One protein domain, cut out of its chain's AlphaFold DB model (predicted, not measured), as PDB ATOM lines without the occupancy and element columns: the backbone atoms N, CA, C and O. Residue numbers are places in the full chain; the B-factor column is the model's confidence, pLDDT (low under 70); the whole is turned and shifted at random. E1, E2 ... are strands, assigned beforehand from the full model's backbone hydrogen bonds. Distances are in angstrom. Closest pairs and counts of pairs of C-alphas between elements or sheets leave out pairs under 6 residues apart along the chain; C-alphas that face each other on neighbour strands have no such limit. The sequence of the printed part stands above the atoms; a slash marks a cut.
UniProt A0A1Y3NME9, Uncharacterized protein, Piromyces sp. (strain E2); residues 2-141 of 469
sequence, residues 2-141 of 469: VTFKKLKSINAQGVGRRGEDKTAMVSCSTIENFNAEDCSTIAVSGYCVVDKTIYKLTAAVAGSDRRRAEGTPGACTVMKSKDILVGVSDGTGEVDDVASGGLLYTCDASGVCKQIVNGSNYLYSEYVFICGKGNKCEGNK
ATOM      1  N   VAL A   2     156.693 202.047 179.975       25.50
ATOM      2  CA  VAL A   2     156.789 201.828 178.525       25.50
ATOM      3  C   VAL A   2     155.516 202.399 177.916       25.50
ATOM      4  O   VAL A   2     154.417 201.924 178.194       25.50
ATOM      5  N   THR A   3     155.648 203.489 177.167       23.44
ATOM      6  CA  THR A   3     154.521 204.160 176.521       23.44
ATOM      7  C   THR A   3     154.120 203.354 175.290       23.44
ATOM      8  O   THR A   3     154.774 203.442 174.252       23.44
ATOM      9  N   PHE A   4     153.053 202.560 175.388       26.88
ATOM     10  CA  PHE A   4     152.482 201.875 174.229       26.88
ATOM     11  C   PHE A   4     151.934 202.918 173.246       26.88
ATOM     12  O   PHE A   4     150.933 203.593 173.502       26.88
ATOM     13  N   LYS A   5     152.618 203.082 172.109       29.02
ATOM     14  CA  LYS A   5     152.099 203.829 170.959       29.02
ATOM     15  C   LYS A   5     150.830 203.118 170.488       29.02
ATOM     16  O   LYS A   5     150.872 201.948 170.129       29.02
ATOM     17  N   LYS A   6     149.707 203.835 170.490       29.86
ATOM     18  CA  LYS A   6     148.410 203.360 169.996       29.86
ATOM     19  C   LYS A   6     148.568 202.910 168.532       29.86
ATOM     20  O   LYS A   6     148.736 203.757 167.652       29.86
ATOM     21  N   LEU A   7     148.568 201.598 168.287       30.53
ATOM     22  CA  LEU A   7     148.582 201.012 166.943       30.53
ATOM     23  C   LEU A   7     147.312 201.461 166.208       30.53
ATOM     24  O   LEU A   7     146.201 201.310 166.716       30.53
ATOM     25  N   LYS A   8     147.474 202.074 165.031       33.66
ATOM     26  CA  LYS A   8     146.342 202.408 164.159       33.66
ATOM     27  C   LYS A   8     145.821 201.099 163.572       33.66
ATOM     28  O   LYS A   8     146.574 200.391 162.913       33.66
ATOM     29  N   SER A   9     144.550 200.781 163.809       35.66
ATOM     30  CA  SER A   9     143.916 199.628 163.174       35.66
ATOM     31  C   SER A   9     143.942 199.785 161.651       35.66
ATOM     32  O   SER A   9     143.902 200.894 161.105       35.66
ATOM     33  N   ILE A  10     144.047 198.653 160.960       39.12
ATOM     34  CA  ILE A  10     144.034 198.589 159.504       39.12
ATOM     35  C   ILE A  10     142.630 198.976 159.037       39.12
ATOM     36  O   ILE A  10     141.714 198.162 159.042       39.12
ATOM     37  N   ASN A  11     142.468 200.222 158.592       35.88
ATOM     38  CA  ASN A  11     141.441 200.540 157.611       35.88
ATOM     39  C   ASN A  11     141.912 199.910 156.299       35.88
ATOM     40  O   ASN A  11     142.771 200.467 155.608       35.88
ATOM     41  N   ALA A  12     141.410 198.714 155.994       38.88
ATOM     42  CA  ALA A  12     141.559 198.128 154.674       38.88
ATOM     43  C   ALA A  12     140.962 199.134 153.681       38.88
ATOM     44  O   ALA A  12     139.763 199.403 153.695       38.88
ATOM     45  N   GLN A  13     141.813 199.789 152.889       33.00
ATOM     46  CA  GLN A  13     141.378 200.753 151.885       33.00
ATOM     47  C   GLN A  13     140.698 200.004 150.735       33.00
ATOM     48  O   GLN A  13     141.300 199.718 149.708       33.00
ATOM     49  N   GLY A  14     139.428 199.686 150.947       36.12
ATOM     50  CA  GLY A  14     138.469 199.197 149.971       36.12
ATOM     51  C   GLY A  14     137.107 199.735 150.382       36.12
ATOM     52  O   GLY A  14     136.386 199.074 151.108       36.12
ATOM     53  N   VAL A  15     136.847 200.991 150.012       33.25
ATOM     54  CA  VAL A  15     135.589 201.769 150.053       33.25
ATOM     55  C   VAL A  15     134.363 201.069 150.684       33.25
ATOM     56  O   VAL A  15     133.366 200.808 150.017       33.25
ATOM     57  N   GLY A  16     134.400 200.814 151.991       35.38
ATOM     58  CA  GLY A  16     133.228 200.458 152.786       35.38
ATOM     59  C   GLY A  16     132.609 201.729 153.354       35.38
ATOM     60  O   GLY A  16     133.298 202.533 153.988       35.38
ATOM     61  N   ARG A  17     131.315 201.955 153.105       36.09
ATOM     62  CA  ARG A  17     130.562 203.021 153.778       36.09
ATOM     63  C   ARG A  17     130.688 202.851 155.297       36.09
ATOM     64  O   ARG A  17     130.675 201.745 155.821       36.09
ATOM     65  N   ARG A  18     130.797 203.983 155.990       34.41
ATOM     66  CA  ARG A  18     130.865 204.116 157.452       34.41
ATOM     67  C   ARG A  18     129.658 203.394 158.083       34.41
ATOM     68  O   ARG A  18     128.553 203.924 158.008       34.41
ATOM     69  N   GLY A  19     129.855 202.193 158.640       40.62
ATOM     70  CA  GLY A  19     128.784 201.423 159.293       40.62
ATOM     71  C   GLY A  19     128.915 199.891 159.321       40.62
ATOM     72  O   GLY A  19     128.154 199.268 160.051       40.62
ATOM     73  N   GLU A  20     129.851 199.270 158.596       44.41
ATOM     74  CA  GLU A  20     130.046 197.806 158.620       44.41
ATOM     75  C   GLU A  20     131.401 197.434 159.244       44.41
ATOM     76  O   GLU A  20     132.380 197.152 158.555       44.41
ATOM     77  N   ASP A  21     131.469 197.453 160.576       44.28
ATOM     78  CA  ASP A  21     132.610 196.927 161.328       44.28
ATOM     79  C   ASP A  21     132.552 195.397 161.366       44.28
ATOM     80  O   ASP A  21     131.901 194.826 162.240       44.28
ATOM     81  N   LYS A  22     133.270 194.725 160.463       47.50
ATOM     82  CA  LYS A  22     133.861 193.406 160.745       47.50
ATOM     83  C   LYS A  22     135.232 193.320 160.086       47.50
ATOM     84  O   LYS A  22     135.367 193.014 158.906       47.50
ATOM     85  N   THR A  23     136.265 193.643 160.857       46.81
ATOM     86  CA  THR A  23     137.662 193.422 160.477       46.81
ATOM     87  C   THR A  23     137.923 191.927 160.304       46.81
ATOM     88  O   THR A  23     137.702 191.147 161.222       46.81
ATOM     89  N   ALA A  24     138.408 191.564 159.118       61.72
ATOM     90  CA  ALA A  24     138.585 190.210 158.594       61.72
ATOM     91  C   ALA A  24     139.706 189.364 159.257       61.72
ATOM     92  O   ALA A  24     139.855 188.186 158.967       61.72
ATOM     93  N   MET A  25     140.476 189.934 160.182       67.50
ATOM     94  CA  MET A  25     141.390 189.208 161.069       67.50
ATOM     95  C   MET A  25     141.490 189.957 162.393       67.50
ATOM     96  O   MET A  25     141.414 191.192 162.420       67.50
ATOM     97  N   VAL A  26     141.707 189.227 163.486       73.12
ATOM     98  CA  VAL A  26     141.884 189.823 164.814       73.12
ATOM     99  C   VAL A  26     143.176 190.647 164.836       73.12
ATOM    100  O   VAL A  26     144.262 190.170 164.499       73.12
ATOM    101  N   SER A  27     143.076 191.926 165.210       77.38
ATOM    102  CA  SER A  27     144.270 192.750 165.420       77.38
ATOM    103  C   SER A  27     145.050 192.204 166.611       77.38
ATOM    104  O   SER A  27     144.467 192.031 167.684       77.38
ATOM    105  N   CYS A  28     146.370 192.034 166.481       79.19
ATOM    106  CA  CYS A  28     147.180 191.562 167.611       79.19
ATOM    107  C   CYS A  28     147.155 192.536 168.806       79.19
ATOM    108  O   CYS A  28     147.468 192.143 169.918       79.19
ATOM    109  N   SER A  29     146.718 193.790 168.612       78.12
ATOM    110  CA  SER A  29     146.494 194.750 169.706       78.12
ATOM    111  C   SER A  29     145.383 194.351 170.687       78.12
ATOM    112  O   SER A  29     145.308 194.904 171.780       78.12
ATOM    113  N   THR A  30     144.521 193.404 170.306       75.94
ATOM    114  CA  THR A  30     143.489 192.825 171.182       75.94
ATOM    115  C   THR A  30     143.989 191.617 171.975       75.94
ATOM    116  O   THR A  30     143.299 191.153 172.878       75.94
ATOM    117  N   ILE A  31     145.192 191.127 171.663       75.50
ATOM    118  CA  ILE A  31     145.857 190.048 172.385       75.50
ATOM    119  C   ILE A  31     146.700 190.693 173.478       75.50
ATOM    120  O   ILE A  31     147.609 191.484 173.208       75.50
ATOM    121  N   GLU A  32     146.376 190.377 174.727       73.00
ATOM    122  CA  GLU A  32     147.107 190.893 175.877       73.00
ATOM    123  C   GLU A  32     148.587 190.484 175.787       73.00
ATOM    124  O   GLU A  32     148.905 189.320 175.543       73.00
ATOM    125  N   ASN A  33     149.492 191.450 175.969       66.75
ATOM    126  CA  ASN A  33     150.949 191.262 175.922       66.75
ATOM    127  C   ASN A  33     151.543 190.847 174.563       66.75
ATOM    128  O   ASN A  33     152.672 190.364 174.529       66.75
ATOM    129  N   PHE A  34     150.856 191.071 173.436       74.56
ATOM    130  CA  PHE A  34     151.484 190.830 172.135       74.56
ATOM    131  C   PHE A  34     152.658 191.793 171.896       74.56
ATOM    132  O   PHE A  34     152.475 192.993 171.674       74.56
ATOM    133  N   ASN A  35     153.868 191.240 171.884       78.50
ATOM    134  CA  ASN A  35     155.063 191.878 171.362       78.50
ATOM    135  C   ASN A  35     155.610 190.991 170.240       78.50
ATOM    136  O   ASN A  35     155.913 189.827 170.471       78.50
ATOM    137  N   ALA A  36     155.769 191.535 169.031       71.94
ATOM    138  CA  ALA A  36     156.335 190.779 167.911       71.94
ATOM    139  C   ALA A  36     157.763 190.265 168.200       71.94
ATOM    140  O   ALA A  36     158.205 189.310 167.566       71.94
ATOM    141  N   GLU A  37     158.464 190.886 169.153       77.56
ATOM    142  CA  GLU A  37     159.798 190.490 169.617       77.56
ATOM    143  C   GLU A  37     159.765 189.460 170.766       77.56
ATOM    144  O   GLU A  37     160.782 188.820 171.020       77.56
ATOM    145  N   ASP A  38     158.624 189.271 171.447       80.19
ATOM    146  CA  ASP A  38     158.476 188.339 172.576       80.19
ATOM    147  C   ASP A  38     157.067 187.726 172.636       80.19
ATOM    148  O   ASP A  38     156.118 188.313 173.158       80.19
ATOM    149  N   CYS A  39     156.952 186.509 172.104       85.94
ATOM    150  CA  CYS A  39     155.706 185.744 172.044       85.94
ATOM    151  C   CYS A  39     155.665 184.552 173.005       85.94
ATOM    152  O   CYS A  39     154.765 183.714 172.914       85.94
ATOM    153  N   SER A  40     156.617 184.475 173.935       85.19
ATOM    154  CA  SER A  40     156.810 183.319 174.818       85.19
ATOM    155  C   SER A  40     155.622 183.039 175.751       85.19
ATOM    156  O   SER A  40     155.456 181.910 176.214       85.19
ATOM    157  N   THR A  41     154.771 184.039 175.993       83.44
ATOM    158  CA  THR A  41     153.659 184.004 176.959       83.44
ATOM    159  C   THR A  41     152.265 183.964 176.324       83.44
ATOM    160  O   THR A  41     151.264 184.015 177.039       83.44
ATOM    161  N   ILE A  42     152.166 183.866 174.994       85.25
ATOM    162  CA  ILE A  42     150.875 183.883 174.294       85.25
ATOM    163  C   ILE A  42     150.039 182.660 174.682       85.25
ATOM    164  O   ILE A  42     150.497 181.532 174.555       85.25
ATOM    165  N   ALA A  43     148.794 182.871 175.112       84.75
ATOM    166  CA  ALA A  43     147.899 181.797 175.561       84.75
ATOM    167  C   ALA A  43     146.968 181.242 174.465       84.75
ATOM    168  O   ALA A  43     146.235 180.287 174.708       84.75
ATOM    169  N   VAL A  44     146.969 181.843 173.271       84.06
ATOM    170  CA  VAL A  44     146.053 181.505 172.171       84.06
ATOM    171  C   VAL A  44     146.818 181.181 170.890       84.06
ATOM    172  O   VAL A  44     147.766 181.874 170.527       84.06
ATOM    173  N   SER A  45     146.405 180.123 170.197       86.56
ATOM    174  CA  SER A  45     146.896 179.804 168.853       86.56
ATOM    175  C   SER A  45     145.999 180.460 167.807       86.56
ATOM    176  O   SER A  45     144.820 180.695 168.063       86.56
ATOM    177  N   GLY A  46     146.543 180.727 166.623       86.31
ATOM    178  CA  GLY A  46     145.768 181.239 165.494       86.31
ATOM    179  C   GLY A  46     146.553 182.227 164.647       86.31
ATOM    180  O   GLY A  46     147.777 182.142 164.546       86.31
ATOM    181  N   TYR A  47     145.848 183.185 164.058       85.94
ATOM    182  CA  TYR A  47     146.437 184.240 163.245       85.94
ATOM    183  C   TYR A  47     146.030 185.617 163.754       85.94
ATOM    184  O   TYR A  47     144.894 185.834 164.168       85.94
ATOM    185  N   CYS A  48     146.946 186.577 163.696       85.00
ATOM    186  CA  CYS A  48     146.625 187.974 163.967       85.00
ATOM    187  C   CYS A  48     147.408 188.904 163.037       85.00
ATOM    188  O   CYS A  48     148.377 188.487 162.395       85.00
ATOM    189  N   VAL A  49     146.979 190.165 162.941       84.62
ATOM    190  CA  VAL A  49     147.593 191.157 162.043       84.62
ATOM    191  C   VAL A  49     148.140 192.387 162.789       84.62
ATOM    192  O   VAL A  49     147.445 192.980 163.624       84.62
ATOM    193  N   VAL A  50     149.370 192.804 162.451       85.62
ATOM    194  CA  VAL A  50     149.991 194.093 162.840       85.62
ATOM    195  C   VAL A  50     150.583 194.760 161.609       85.62
ATOM    196  O   VAL A  50     151.387 194.148 160.921       85.62
ATOM    197  N   ASP A  51     150.201 196.007 161.325       81.00
ATOM    198  CA  ASP A  51     150.791 196.823 160.250       81.00
ATOM    199  C   ASP A  51     150.892 196.114 158.880       81.00
ATOM    200  O   ASP A  51     151.827 196.334 158.114       81.00
ATOM    201  N   LYS A  52     149.865 195.309 158.549       82.25
ATOM    202  CA  LYS A  52     149.727 194.441 157.351       82.25
ATOM    203  C   LYS A  52     150.538 193.146 157.376       82.25
ATOM    204  O   LYS A  52     150.423 192.362 156.441       82.25
ATOM    205  N   THR A  53     151.297 192.894 158.426       83.62
ATOM    206  CA  THR A  53     151.998 191.631 158.630       83.62
ATOM    207  C   THR A  53     151.101 190.654 159.374       83.62
ATOM    208  O   THR A  53     150.569 190.991 160.435       83.62
ATOM    209  N   ILE A  54     150.930 189.452 158.821       87.88
ATOM    210  CA  ILE A  54     150.218 188.362 159.494       87.88
ATOM    211  C   ILE A  54     151.216 187.524 160.291       87.88
ATOM    212  O   ILE A  54     152.236 187.075 159.762       87.88
ATOM    213  N   TYR A  55     150.894 187.295 161.560       87.25
ATOM    214  CA  TYR A  55     151.641 186.425 162.458       87.25
ATOM    215  C   TYR A  55     150.845 185.147 162.705       87.25
ATOM    216  O   TYR A  55     149.668 185.216 163.064       87.25
ATOM    217  N   LYS A  56     151.496 183.990 162.550       90.44
ATOM    218  CA  LYS A  56     150.997 182.708 163.058       90.44
ATOM    219  C   LYS A  56     151.396 182.576 164.522       90.44
ATOM    220  O   LYS A  56     152.589 182.589 164.829       90.44
ATOM    221  N   LEU A  57     150.406 182.467 165.396       89.50
ATOM    222  CA  LEU A  57     150.555 182.358 166.842       89.50
ATOM    223  C   LEU A  57     150.483 180.894 167.262       89.50
ATOM    224  O   LEU A  57     149.566 180.171 166.869       89.50
ATOM    225  N   THR A  58     151.434 180.474 168.087       90.06
ATOM    226  CA  THR A  58     151.429 179.180 168.774       90.06
ATOM    227  C   THR A  58     151.300 179.447 170.266       90.06
ATOM    228  O   THR A  58     152.153 180.132 170.830       90.06
ATOM    229  N   ALA A  59     150.236 178.936 170.888       89.06
ATOM    230  CA  ALA A  59     150.027 179.073 172.322       89.06
ATOM    231  C   ALA A  59     151.141 178.386 173.127       89.06
ATOM    232  O   ALA A  59     151.600 177.296 172.778       89.06
ATOM    233  N   ALA A  60     151.527 179.004 174.238       89.00
ATOM    234  CA  ALA A  60     152.369 178.402 175.253       89.00
ATOM    235  C   ALA A  60     151.633 177.220 175.897       89.00
ATOM    236  O   ALA A  60     150.467 177.327 176.288       89.00
ATOM    237  N   VAL A  61     152.322 176.090 176.042       88.81
ATOM    238  CA  VAL A  61     151.770 174.890 176.676       88.81
ATOM    239  C   VAL A  61     152.303 174.818 178.097       88.81
ATOM    240  O   VAL A  61     153.505 174.645 178.308       88.81
ATOM    241  N   ALA A  62     151.416 174.942 179.084       84.00
ATOM    242  CA  ALA A  62     151.785 174.712 180.473       84.00
ATOM    243  C   ALA A  62     152.246 173.255 180.645       84.00
ATOM    244  O   ALA A  62     151.563 172.331 180.198       84.00
ATOM    245  N   GLY A  63     153.396 173.046 181.292       80.50
ATOM    246  CA  GLY A  63     153.883 171.705 181.609       80.50
ATOM    247  C   GLY A  63     152.814 170.930 182.380       80.50
ATOM    248  O   GLY A  63     152.402 171.340 183.464       80.50
ATOM    249  N   SER A  64     152.332 169.826 181.807       72.94
ATOM    250  CA  SER A  64     151.241 169.024 182.379       72.94
ATOM    251  C   SER A  64     151.648 168.287 183.662       72.94
ATOM    252  O   SER A  64     150.784 167.851 184.424       72.94
ATOM    253  N   ASP A  65     152.952 168.190 183.940       76.12
ATOM    254  CA  ASP A  65     153.500 167.566 185.139       76.12
ATOM    255  C   ASP A  65     154.054 168.611 186.119       76.12
ATOM    256  O   ASP A  65     155.052 169.286 185.849       76.12
ATOM    257  N   ARG A  66     153.452 168.671 187.317       68.31
ATOM    258  CA  ARG A  66     153.879 169.531 188.435       68.31
ATOM    259  C   ARG A  66     155.315 169.269 188.899       68.31
ATOM    260  O   ARG A  66     155.803 170.034 189.727       68.31
ATOM    261  N   ARG A  67     155.973 168.187 188.459       71.81
ATOM    262  CA  ARG A  67     157.282 167.795 188.998       71.81
ATOM    263  C   ARG A  67     158.485 167.990 188.087       71.81
ATOM    264  O   ARG A  67     159.573 167.937 188.658       71.81
ATOM    265  N   ARG A  68     158.373 168.214 186.763       61.97
ATOM    266  CA  ARG A  68     159.583 168.448 185.927       61.97
ATOM    267  C   ARG A  68     159.425 168.845 184.452       61.97
ATOM    268  O   ARG A  68     160.455 168.973 183.797       61.97
ATOM    269  N   ALA A  69     158.224 169.026 183.908       65.44
ATOM    270  CA  ALA A  69     158.106 169.428 182.504       65.44
ATOM    271  C   ALA A  69     158.183 170.958 182.380       65.44
ATOM    272  O   ALA A  69     157.268 171.658 182.815       65.44
ATOM    273  N   GLU A  70     159.267 171.482 181.800       78.69
ATOM    274  CA  GLU A  70     159.293 172.868 181.323       78.69
ATOM    275  C   GLU A  70     158.210 173.024 180.249       78.69
ATOM    276  O   GLU A  70     158.135 172.236 179.303       78.69
ATOM    277  N   GLY A  71     157.318 173.999 180.435       83.31
ATOM    278  CA  GLY A  71     156.304 174.313 179.435       83.31
ATOM    279  C   GLY A  71     156.954 174.733 178.118       83.31
ATOM    280  O   GLY A  71     158.044 175.305 178.109       83.31
ATOM    281  N   THR A  72     156.295 174.461 176.994       87.44
ATOM    282  CA  THR A  72     156.755 174.978 175.701       87.44
ATOM    283  C   THR A  72     156.347 176.449 175.608       87.44
ATOM    284  O   THR A  72     155.147 176.726 175.717       87.44
ATOM    285  N   PRO A  73     157.290 177.398 175.446       87.38
ATOM    286  CA  PRO A  73     156.941 178.804 175.293       87.38
ATOM    287  C   PRO A  73     156.136 179.011 174.009       87.38
ATOM    288  O   PRO A  73     156.305 178.286 173.026       87.38
ATOM    289  N   GLY A  74     155.266 180.015 174.024       88.69
ATOM    290  CA  GLY A  74     154.557 180.446 172.829       88.69
ATOM    291  C   GLY A  74     155.519 180.977 171.764       88.69
ATOM    292  O   GLY A  74     156.676 181.311 172.036       88.69
ATOM    293  N   ALA A  75     155.039 181.062 170.527       89.81
ATOM    294  CA  ALA A  75     155.823 181.578 169.412       89.81
ATOM    295  C   ALA A  75     154.953 182.374 168.439       89.81
ATOM    296  O   ALA A  75     153.791 182.034 168.211       89.81
ATOM    297  N   CYS A  76     155.544 183.394 167.814       89.94
ATOM    298  CA  CYS A  76     154.966 184.074 166.661       89.94
ATOM    299  C   CYS A  76     155.892 183.932 165.468       89.94
ATOM    300  O   CYS A  76     157.075 184.254 165.557       89.94
ATOM    301  N   THR A  77     155.345 183.514 164.334       89.81
ATOM    302  CA  THR A  77     156.092 183.471 163.075       89.81
ATOM    303  C   THR A  77     155.460 184.425 162.078       89.81
ATOM    304  O   THR A  77     154.258 184.347 161.823       89.81
ATOM    305  N   VAL A  78     156.265 185.327 161.510       86.75
ATOM    306  CA  VAL A  78     155.828 186.169 160.390       86.75
ATOM    307  C   VAL A  78     155.553 185.273 159.191       86.75
ATOM    308  O   VAL A  78     156.431 184.528 158.753       86.75
ATOM    309  N   MET A  79     154.355 185.382 158.635       87.38
ATOM    310  CA  MET A  79     153.987 184.655 157.430       87.38
ATOM    311  C   MET A  79     154.575 185.359 156.210       87.38
ATOM    312  O   MET A  79     154.312 186.537 155.984       87.38
ATOM    313  N   LYS A  80     155.400 184.650 155.437       87.81
ATOM    314  CA  LYS A  80     156.095 185.177 154.252       87.81
ATOM    315  C   LYS A  80     155.871 184.257 153.067       87.81
ATOM    316  O   LYS A  80     155.895 183.042 153.248       87.81
ATOM    317  N   SER A  81     155.711 184.839 151.879       81.88
ATOM    318  CA  SER A  81     155.609 184.104 150.605       81.88
ATOM    319  C   SER A  81     154.602 182.950 150.645       81.88
ATOM    320  O   SER A  81     154.854 181.878 150.095       81.88
ATOM    321  N   LYS A  82     153.492 183.146 151.354       83.06
ATOM    322  CA  LYS A  82     152.470 182.126 151.571       83.06
ATOM    323  C   LYS A  82     151.097 182.780 151.545       83.06
ATOM    324  O   LYS A  82     150.932 183.890 152.056       83.06
ATOM    325  N   ASP A  83     150.132 182.053 151.003       82.25
ATOM    326  CA  ASP A  83     148.727 182.420 151.088       82.25
ATOM    327  C   ASP A  83     148.073 181.704 152.273       82.25
ATOM    328  O   ASP A  83     148.463 180.594 152.650       82.25
ATOM    329  N   ILE A  84     147.134 182.386 152.919       83.00
ATOM    330  CA  ILE A  84     146.537 181.975 154.187       83.00
ATOM    331  C   ILE A  84     145.027 182.088 154.055       83.00
ATOM    332  O   ILE A  84     144.513 183.165 153.751       83.00
ATOM    333  N   LEU A  85     144.328 180.990 154.320       80.25
ATOM    334  CA  LEU A  85     142.877 180.949 154.399       80.25
ATOM    335  C   LEU A  85     142.473 180.842 155.870       80.25
ATOM    336  O   LEU A  85     142.783 179.846 156.525       80.25
ATOM    337  N   VAL A  86     141.814 181.875 156.395       81.00
ATOM    338  CA  VAL A  86     141.367 181.909 157.797       81.00
ATOM    339  C   VAL A  86     139.848 181.875 157.912       81.00
ATOM    340  O   VAL A  86     139.140 182.367 157.034       81.00
ATOM    341  N   GLY A  87     139.331 181.280 158.985       76.12
ATOM    342  CA  GLY A  87     137.896 181.131 159.215       76.12
ATOM    343  C   GLY A  87     137.178 182.480 159.257       76.12
ATOM    344  O   GLY A  87     137.650 183.436 159.867       76.12
ATOM    345  N   VAL A  88     136.004 182.577 158.623       73.44
ATOM    346  CA  VAL A  88     135.222 183.832 158.593       73.44
ATOM    347  C   VAL A  88     134.646 184.187 159.971       73.44
ATOM    348  O   VAL A  88     134.410 185.358 160.267       73.44
ATOM    349  N   SER A  89     134.380 183.180 160.810       72.12
ATOM    350  CA  SER A  89     133.723 183.338 162.114       72.12
ATOM    351  C   SER A  89     134.620 183.947 163.184       72.12
ATOM    352  O   SER A  89     134.126 184.677 164.039       72.12
ATOM    353  N   ASP A  90     135.913 183.633 163.149       70.69
ATOM    354  CA  ASP A  90     136.875 184.017 164.180       70.69
ATOM    355  C   ASP A  90     138.038 184.854 163.621       70.69
ATOM    356  O   ASP A  90     138.638 185.632 164.358       70.69
ATOM    357  N   GLY A  91     138.333 184.755 162.319       66.94
ATOM    358  CA  GLY A  91     139.479 185.405 161.689       66.94
ATOM    359  C   GLY A  91     140.818 184.917 162.246       66.94
ATOM    360  O   GLY A  91     141.819 185.620 162.100       66.94
ATOM    361  N   THR A  92     140.827 183.765 162.928       68.75
ATOM    362  CA  THR A  92     141.971 183.266 163.707       68.75
ATOM    363  C   THR A  92     142.306 181.806 163.438       68.75
ATOM    364  O   THR A  92     143.484 181.467 163.526       68.75
ATOM    365  N   GLY A  93     141.338 180.948 163.107       75.81
ATOM    366  CA  GLY A  93     141.591 179.551 162.748       75.81
ATOM    367  C   GLY A  93     142.010 179.410 161.287       75.81
ATOM    368  O   GLY A  93     141.466 180.104 160.430       75.81
ATOM    369  N   GLU A  94     142.969 178.527 160.986       79.38
ATOM    370  CA  GLU A  94     143.173 178.067 159.601       79.38
ATOM    371  C   GLU A  94     141.923 177.298 159.174       79.38
ATOM    372  O   GLU A  94     141.318 176.588 159.979       79.38
ATOM    373  N   VAL A  95     141.505 177.468 157.926       79.00
ATOM    374  CA  VAL A  95     140.415 176.666 157.379       79.00
ATOM    375  C   VAL A  95     140.997 175.328 156.930       79.00
ATOM    376  O   VAL A  95     141.710 175.277 155.929       79.00
ATOM    377  N   ASP A  96     140.701 174.264 157.678       72.44
ATOM    378  CA  ASP A  96     141.171 172.902 157.374       72.44
ATOM    379  C   ASP A  96     140.500 172.318 156.117       72.44
ATOM    380  O   ASP A  96     141.099 171.512 155.407       72.44
ATOM    381  N   ASP A  97     139.267 172.747 155.825       75.62
ATOM    382  CA  ASP A  97     138.512 172.365 154.631       75.62
ATOM    383  C   ASP A  97     138.242 173.584 153.748       75.62
ATOM    384  O   ASP A  97     137.366 174.410 154.023       75.62
ATOM    385  N   VAL A  98     138.991 173.669 152.655       71.75
ATOM    386  CA  VAL A  98     138.953 174.756 151.679       71.75
ATOM    387  C   VAL A  98     137.543 174.991 151.101       71.75
ATOM    388  O   VAL A  98     137.203 176.132 150.761       71.75
ATOM    389  N   ALA A  99     136.699 173.954 151.053       71.38
ATOM    390  CA  ALA A  99     135.323 174.043 150.567       71.38
ATOM    391  C   ALA A  99     134.402 174.826 151.520       71.38
ATOM    392  O   ALA A  99     133.465 175.491 151.083       71.38
ATOM    393  N   SER A 100     134.692 174.823 152.827       75.56
ATOM    394  CA  SER A 100     133.906 175.573 153.820       75.56
ATOM    395  C   SER A 100     134.040 177.098 153.665       75.56
ATOM    396  O   SER A 100     133.155 177.859 154.088       75.56
ATOM    397  N   GLY A 101     135.105 177.534 152.982       79.94
ATOM    398  CA  GLY A 101     135.422 178.911 152.635       79.94
ATOM    399  C   GLY A 101     135.914 179.763 153.805       79.94
ATOM    400  O   GLY A 101     135.567 179.567 154.968       79.94
ATOM    401  N   GLY A 102     136.719 180.770 153.486       85.38
ATOM    402  CA  GLY A 102     137.420 181.595 154.466       85.38
ATOM    403  C   GLY A 102     137.774 182.974 153.933       85.38
ATOM    404  O   GLY A 102     137.398 183.360 152.833       85.38
ATOM    405  N   LEU A 103     138.510 183.740 154.721       84.62
ATOM    406  CA  LEU A 103     139.099 185.007 154.314       84.62
ATOM    407  C   LEU A 103     140.502 184.693 153.798       84.62
ATOM    408  O   LEU A 103     141.337 184.172 154.538       84.62
ATOM    409  N   LEU A 104     140.740 184.962 152.517       85.69
ATOM    410  CA  LEU A 104     141.994 184.618 151.857       85.69
ATOM    411  C   LEU A 104     142.962 185.805 151.877       85.69
ATOM    412  O   LEU A 104     142.604 186.924 151.504       85.69
ATOM    413  N   TYR A 105     144.203 185.552 152.276       86.75
ATOM    414  CA  TYR A 105     145.287 186.526 152.323       86.75
ATOM    415  C   TYR A 105     146.483 186.031 151.526       86.75
ATOM    416  O   TYR A 105     146.805 184.854 151.576       86.75
ATOM    417  N   THR A 106     147.174 186.948 150.853       84.88
ATOM    418  CA  THR A 106     148.412 186.670 150.111       84.88
ATOM    419  C   THR A 106     149.542 187.498 150.703       84.88
ATOM    420  O   THR A 106     149.404 188.719 150.829       84.88
ATOM    421  N   CYS A 107     150.631 186.856 151.126       85.00
ATOM    422  CA  CYS A 107     151.760 187.517 151.783       85.00
ATOM    423  C   CYS A 107     153.000 187.518 150.888       85.00
ATOM    424  O   CYS A 107     153.398 186.480 150.360       85.00
ATOM    425  N   ASP A 108     153.656 188.672 150.750       85.44
ATOM    426  CA  ASP A 108     154.914 188.770 150.008       85.44
ATOM    427  C   ASP A 108     156.127 188.260 150.818       85.44
ATOM    428  O   ASP A 108     156.009 187.822 151.967       85.44
ATOM    429  N   ALA A 109     157.324 188.301 150.221       86.88
ATOM    430  CA  ALA A 109     158.562 187.853 150.871       86.88
ATOM    431  C   ALA A 109     158.974 188.710 152.086       86.88
ATOM    432  O   ALA A 109     159.749 188.259 152.931       86.88
ATOM    433  N   SER A 110     158.458 189.939 152.194       81.50
ATOM    434  CA  SER A 110     158.668 190.809 153.355       81.50
ATOM    435  C   SER A 110     157.671 190.536 154.486       81.50
ATOM    436  O   SER A 110     157.881 190.989 155.609       81.50
ATOM    437  N   GLY A 111     156.641 189.730 154.214       81.19
ATOM    438  CA  GLY A 111     155.571 189.391 155.143       81.19
ATOM    439  C   GLY A 111     154.412 190.381 155.127       81.19
ATOM    440  O   GLY A 111     153.543 190.307 155.989       81.19
ATOM    441  N   VAL A 112     154.375 191.301 154.158       83.31
ATOM    442  CA  VAL A 112     153.231 192.194 153.973       83.31
ATOM    443  C   VAL A 112     152.132 191.417 153.261       83.31
ATOM    444  O   VAL A 112     152.307 190.944 152.137       83.31
ATOM    445  N   CYS A 113     150.983 191.313 153.917       84.12
ATOM    446  CA  CYS A 113     149.845 190.546 153.450       84.12
ATOM    447  C   CYS A 113     148.724 191.446 152.924       84.12
ATOM    448  O   CYS A 113     148.479 192.552 153.421       84.12
ATOM    449  N   LYS A 114     148.015 190.958 151.907       86.62
ATOM    450  CA  LYS A 114     146.832 191.600 151.324       86.62
ATOM    451  C   LYS A 114     145.672 190.619 151.305       86.62
ATOM    452  O   LYS A 114     145.822 189.502 150.818       86.62
ATOM    453  N   GLN A 115     144.524 191.061 151.812       84.94
ATOM    454  CA  GLN A 115     143.285 190.302 151.710       84.94
ATOM    455  C   GLN A 115     142.801 190.288 150.257       84.94
ATOM    456  O   GLN A 115     142.763 191.339 149.610       84.94
ATOM    457  N   ILE A 116     142.399 189.119 149.773       83.69
ATOM    458  CA  ILE A 116     141.630 188.980 148.542       83.69
ATOM    459  C   ILE A 116     140.168 189.290 148.872       83.69
ATOM    460  O   ILE A 116     139.586 188.730 149.798       83.69
ATOM    461  N   VAL A 117     139.593 190.248 148.151       82.69
ATOM    462  CA  VAL A 117     138.260 190.800 148.431       82.69
ATOM    463  C   VAL A 117     137.253 190.397 147.357       82.69
ATOM    464  O   VAL A 117     137.627 189.900 146.295       82.69
ATOM    465  N   ASN A 118     135.971 190.633 147.641       81.19
ATOM    466  CA  ASN A 118     134.834 190.321 146.773       81.19
ATOM    467  C   ASN A 118     135.059 190.705 145.293       81.19
ATOM    468  O   ASN A 118     135.593 191.777 144.997       81.19
ATOM    469  N   GLY A 119     134.602 189.851 144.373       72.06
ATOM    470  CA  GLY A 119     134.706 190.047 142.920       72.06
ATOM    471  C   GLY A 119     136.052 189.625 142.328       72.06
ATOM    472  O   GLY A 119     136.355 189.945 141.181       72.06
ATOM    473  N   SER A 120     136.861 188.925 143.119       73.75
ATOM    474  CA  SER A 120     138.164 188.396 142.735       73.75
ATOM    475  C   SER A 120     138.110 186.878 142.732       73.75
ATOM    476  O   SER A 120     137.644 186.301 143.715       73.75
ATOM    477  N   ASN A 121     138.658 186.242 141.693       81.25
ATOM    478  CA  ASN A 121     139.093 184.857 141.828       81.25
ATOM    479  C   ASN A 121     140.606 184.800 142.031       81.25
ATOM    480  O   ASN A 121     141.355 185.630 141.492       81.25
ATOM    481  N   TYR A 122     141.050 183.825 142.811       83.19
ATOM    482  CA  TYR A 122     142.455 183.611 143.121       83.19
ATOM    483  C   TYR A 122     142.798 182.135 142.971       83.19
ATOM    484  O   TYR A 122     142.118 181.287 143.539       83.19
ATOM    485  N   LEU A 123     143.845 181.829 142.208       81.00
ATOM    486  CA  LEU A 123     144.353 180.467 142.141       81.00
ATOM    487  C   LEU A 123     145.303 180.245 143.317       81.00
ATOM    488  O   LEU A 123     146.338 180.905 143.396       81.00
ATOM    489  N   TYR A 124     144.970 179.298 144.188       80.62
ATOM    490  CA  TYR A 124     145.859 178.845 145.249       80.62
ATOM    491  C   TYR A 124     145.874 177.326 145.293       80.62
ATOM    492  O   TYR A 124     144.835 176.692 145.472       80.62
ATOM    493  N   SER A 125     147.074 176.751 145.167       79.06
ATOM    494  CA  SER A 125     147.250 175.304 145.034       79.06
ATOM    495  C   SER A 125     146.408 174.770 143.859       79.06
ATOM    496  O   SER A 125     146.523 175.279 142.746       79.06
ATOM    497  N   GLU A 126     145.579 173.765 144.107       79.88
ATOM    498  CA  GLU A 126     144.696 173.101 143.147       79.88
ATOM    499  C   GLU A 126     143.294 173.738 143.039       79.88
ATOM    500  O   GLU A 126     142.473 173.269 142.258       79.88
ATOM    501  N   TYR A 127     143.008 174.805 143.800       81.75
ATOM    502  CA  TYR A 127     141.681 175.426 143.882       81.75
ATOM    503  C   TYR A 127     141.649 176.811 143.238       81.75
ATOM    504  O   TYR A 127     142.548 177.639 143.435       81.75
ATOM    505  N   VAL A 128     140.535 177.122 142.568       85.94
ATOM    506  CA  VAL A 128     140.157 178.507 142.281       85.94
ATOM    507  C   VAL A 128     139.247 178.998 143.394       85.94
ATOM    508  O   VAL A 128     138.116 178.553 143.549       85.94
ATOM    509  N   PHE A 129     139.739 179.950 144.171       85.62
ATOM    510  CA  PHE A 129     138.963 180.618 145.200       85.62
ATOM    511  C   PHE A 129     138.085 181.689 144.581       85.62
ATOM    512  O   PHE A 129     138.612 182.617 143.969       85.62
ATOM    513  N   ILE A 130     136.774 181.593 144.784       85.38
ATOM    514  CA  ILE A 130     135.793 182.590 144.351       85.38
ATOM    515  C   ILE A 130     135.396 183.411 145.576       85.38
ATOM    516  O   ILE A 130     134.749 182.908 146.495       85.38
ATOM    517  N   CYS A 131     135.808 184.680 145.615       84.62
ATOM    518  CA  CYS A 131     135.515 185.568 146.737       84.62
ATOM    519  C   CYS A 131     134.210 186.333 146.499       84.62
ATOM    520  O   CYS A 131     134.145 187.218 145.644       84.62
ATOM    521  N   GLY A 132     133.180 185.996 147.276       84.12
ATOM    522  CA  GLY A 132     131.842 186.573 147.193       84.12
ATOM    523  C   GLY A 132     131.553 187.649 148.246       84.12
ATOM    524  O   GLY A 132     132.437 188.344 148.764       84.12
ATOM    525  N   LYS A 133     130.264 187.803 148.578       81.69
ATOM    526  CA  LYS A 133     129.781 188.798 149.548       81.69
ATOM    527  C   LYS A 133     130.423 188.579 150.924       81.69
ATOM    528  O   LYS A 133     130.493 187.462 151.421       81.69
ATOM    529  N   GLY A 134     130.872 189.666 151.554       80.88
ATOM    530  CA  GLY A 134     131.570 189.608 152.845       80.88
ATOM    531  C   GLY A 134     133.036 189.173 152.749       80.88
ATOM    532  O   GLY A 134     133.630 188.862 153.775       80.88
ATOM    533  N   ASN A 135     133.617 189.160 151.541       82.25
ATOM    534  CA  ASN A 135     134.994 188.725 151.265       82.25
ATOM    535  C   ASN A 135     135.271 187.259 151.635       82.25
ATOM    536  O   ASN A 135     136.434 186.873 151.737       82.25
ATOM    537  N   LYS A 136     134.223 186.448 151.828       85.31
ATOM    538  CA  LYS A 136     134.357 185.000 151.968       85.31
ATOM    539  C   LYS A 136     134.746 184.422 150.611       85.31
ATOM    540  O   LYS A 136     134.052 184.652 149.624       85.31
ATOM    541  N   CYS A 137     135.852 183.704 150.595       85.62
ATOM    542  CA  CYS A 137     136.417 183.006 149.459       85.62
ATOM    543  C   CYS A 137     136.198 181.511 149.645       85.62
ATOM    544  O   CYS A 137     136.665 180.938 150.628       85.62
ATOM    545  N   GLU A 138     135.491 180.890 148.711       86.12
ATOM    546  CA  GLU A 138     135.239 179.449 148.691       86.12
ATOM    547  C   GLU A 138     136.103 178.831 147.597       86.12
ATOM    548  O   GLU A 138     136.131 179.341 146.475       86.12
ATOM    549  N   GLY A 139     136.866 177.788 147.932       84.25
ATOM    550  CA  GLY A 139     137.631 177.066 146.924       84.25
ATOM    551  C   GLY A 139     136.702 176.221 146.071       84.25
ATOM    552  O   GLY A 139     135.872 175.481 146.591       84.25
ATOM    553  N   ASN A 140     136.853 176.337 144.759       81.94
ATOM    554  CA  ASN A 140     136.086 175.597 143.777       81.94
ATOM    555  C   ASN A 140     137.040 174.782 142.889       81.94
ATOM    556  O   ASN A 140     138.062 175.303 142.431       81.94
ATOM    557  N   LYS A 141     136.696 173.508 142.674       83.50
ATOM    558  CA  LYS A 141     137.368 172.577 141.753       83.50
ATOM    559  C   LYS A 141     136.512 172.207 140.541       83.50
ATOM    560  O   LYS A 141     136.952 171.439 139.696       83.50
TER     561      LYS A 141
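What this domain is: This is residues 2 to 141 of the 469 residues of an uncharacterized protein of Piromyces sp. (strain E2) (UniProt A0A1Y3NME9). With little regular structure, three small sheets stand in a row, E1 to E3, E4 to E6 and E7 to E9, each an antiparallel meander in chain order; residues 64 to 69 stick out beyond the first. The 140 residues include nine named strands and no named helix; the class is all strand, with only 44 residues in named elements. It is compact, radius of gyration of the C-alphas 16.7 A, spanning 55 by 39 by 29 A.

How they stand to each other: After residues 2 to 45 come E1, residues 46 to 50, E2, 53 to 58, and E3, 75 to 78; within hydrogen-bond range are N 48 and O 55, 3.1 A, and N 56 and O 77, 2.9 A. E4, 83 to 87, E5, 102 to 107, and E6, 113 to 115, have N 84 and O 105, 2.8 A, and N 106 and O 114, 2.9 A. E7, 120 to 124, E8, 127 to 131, and E9, 136 to 140, have N 122 and O 129, 3.0 A, and N 130 and O 138, 2.9 A. E5 and E9 meet only at a point.

Where its parts are: E1 begins at C-alpha 46 (145.768, 181.239, 165.494); E9 ends at C-alpha 140 (136.086, 175.597, 143.777). E2 measures 16.1 A, E5 15.7 A.

The domain as a whole: The printed part has no cut. Links E2 to E3 and E4 to E5 are long. Residues 2 to 25 are among 30 with pLDDT under 70.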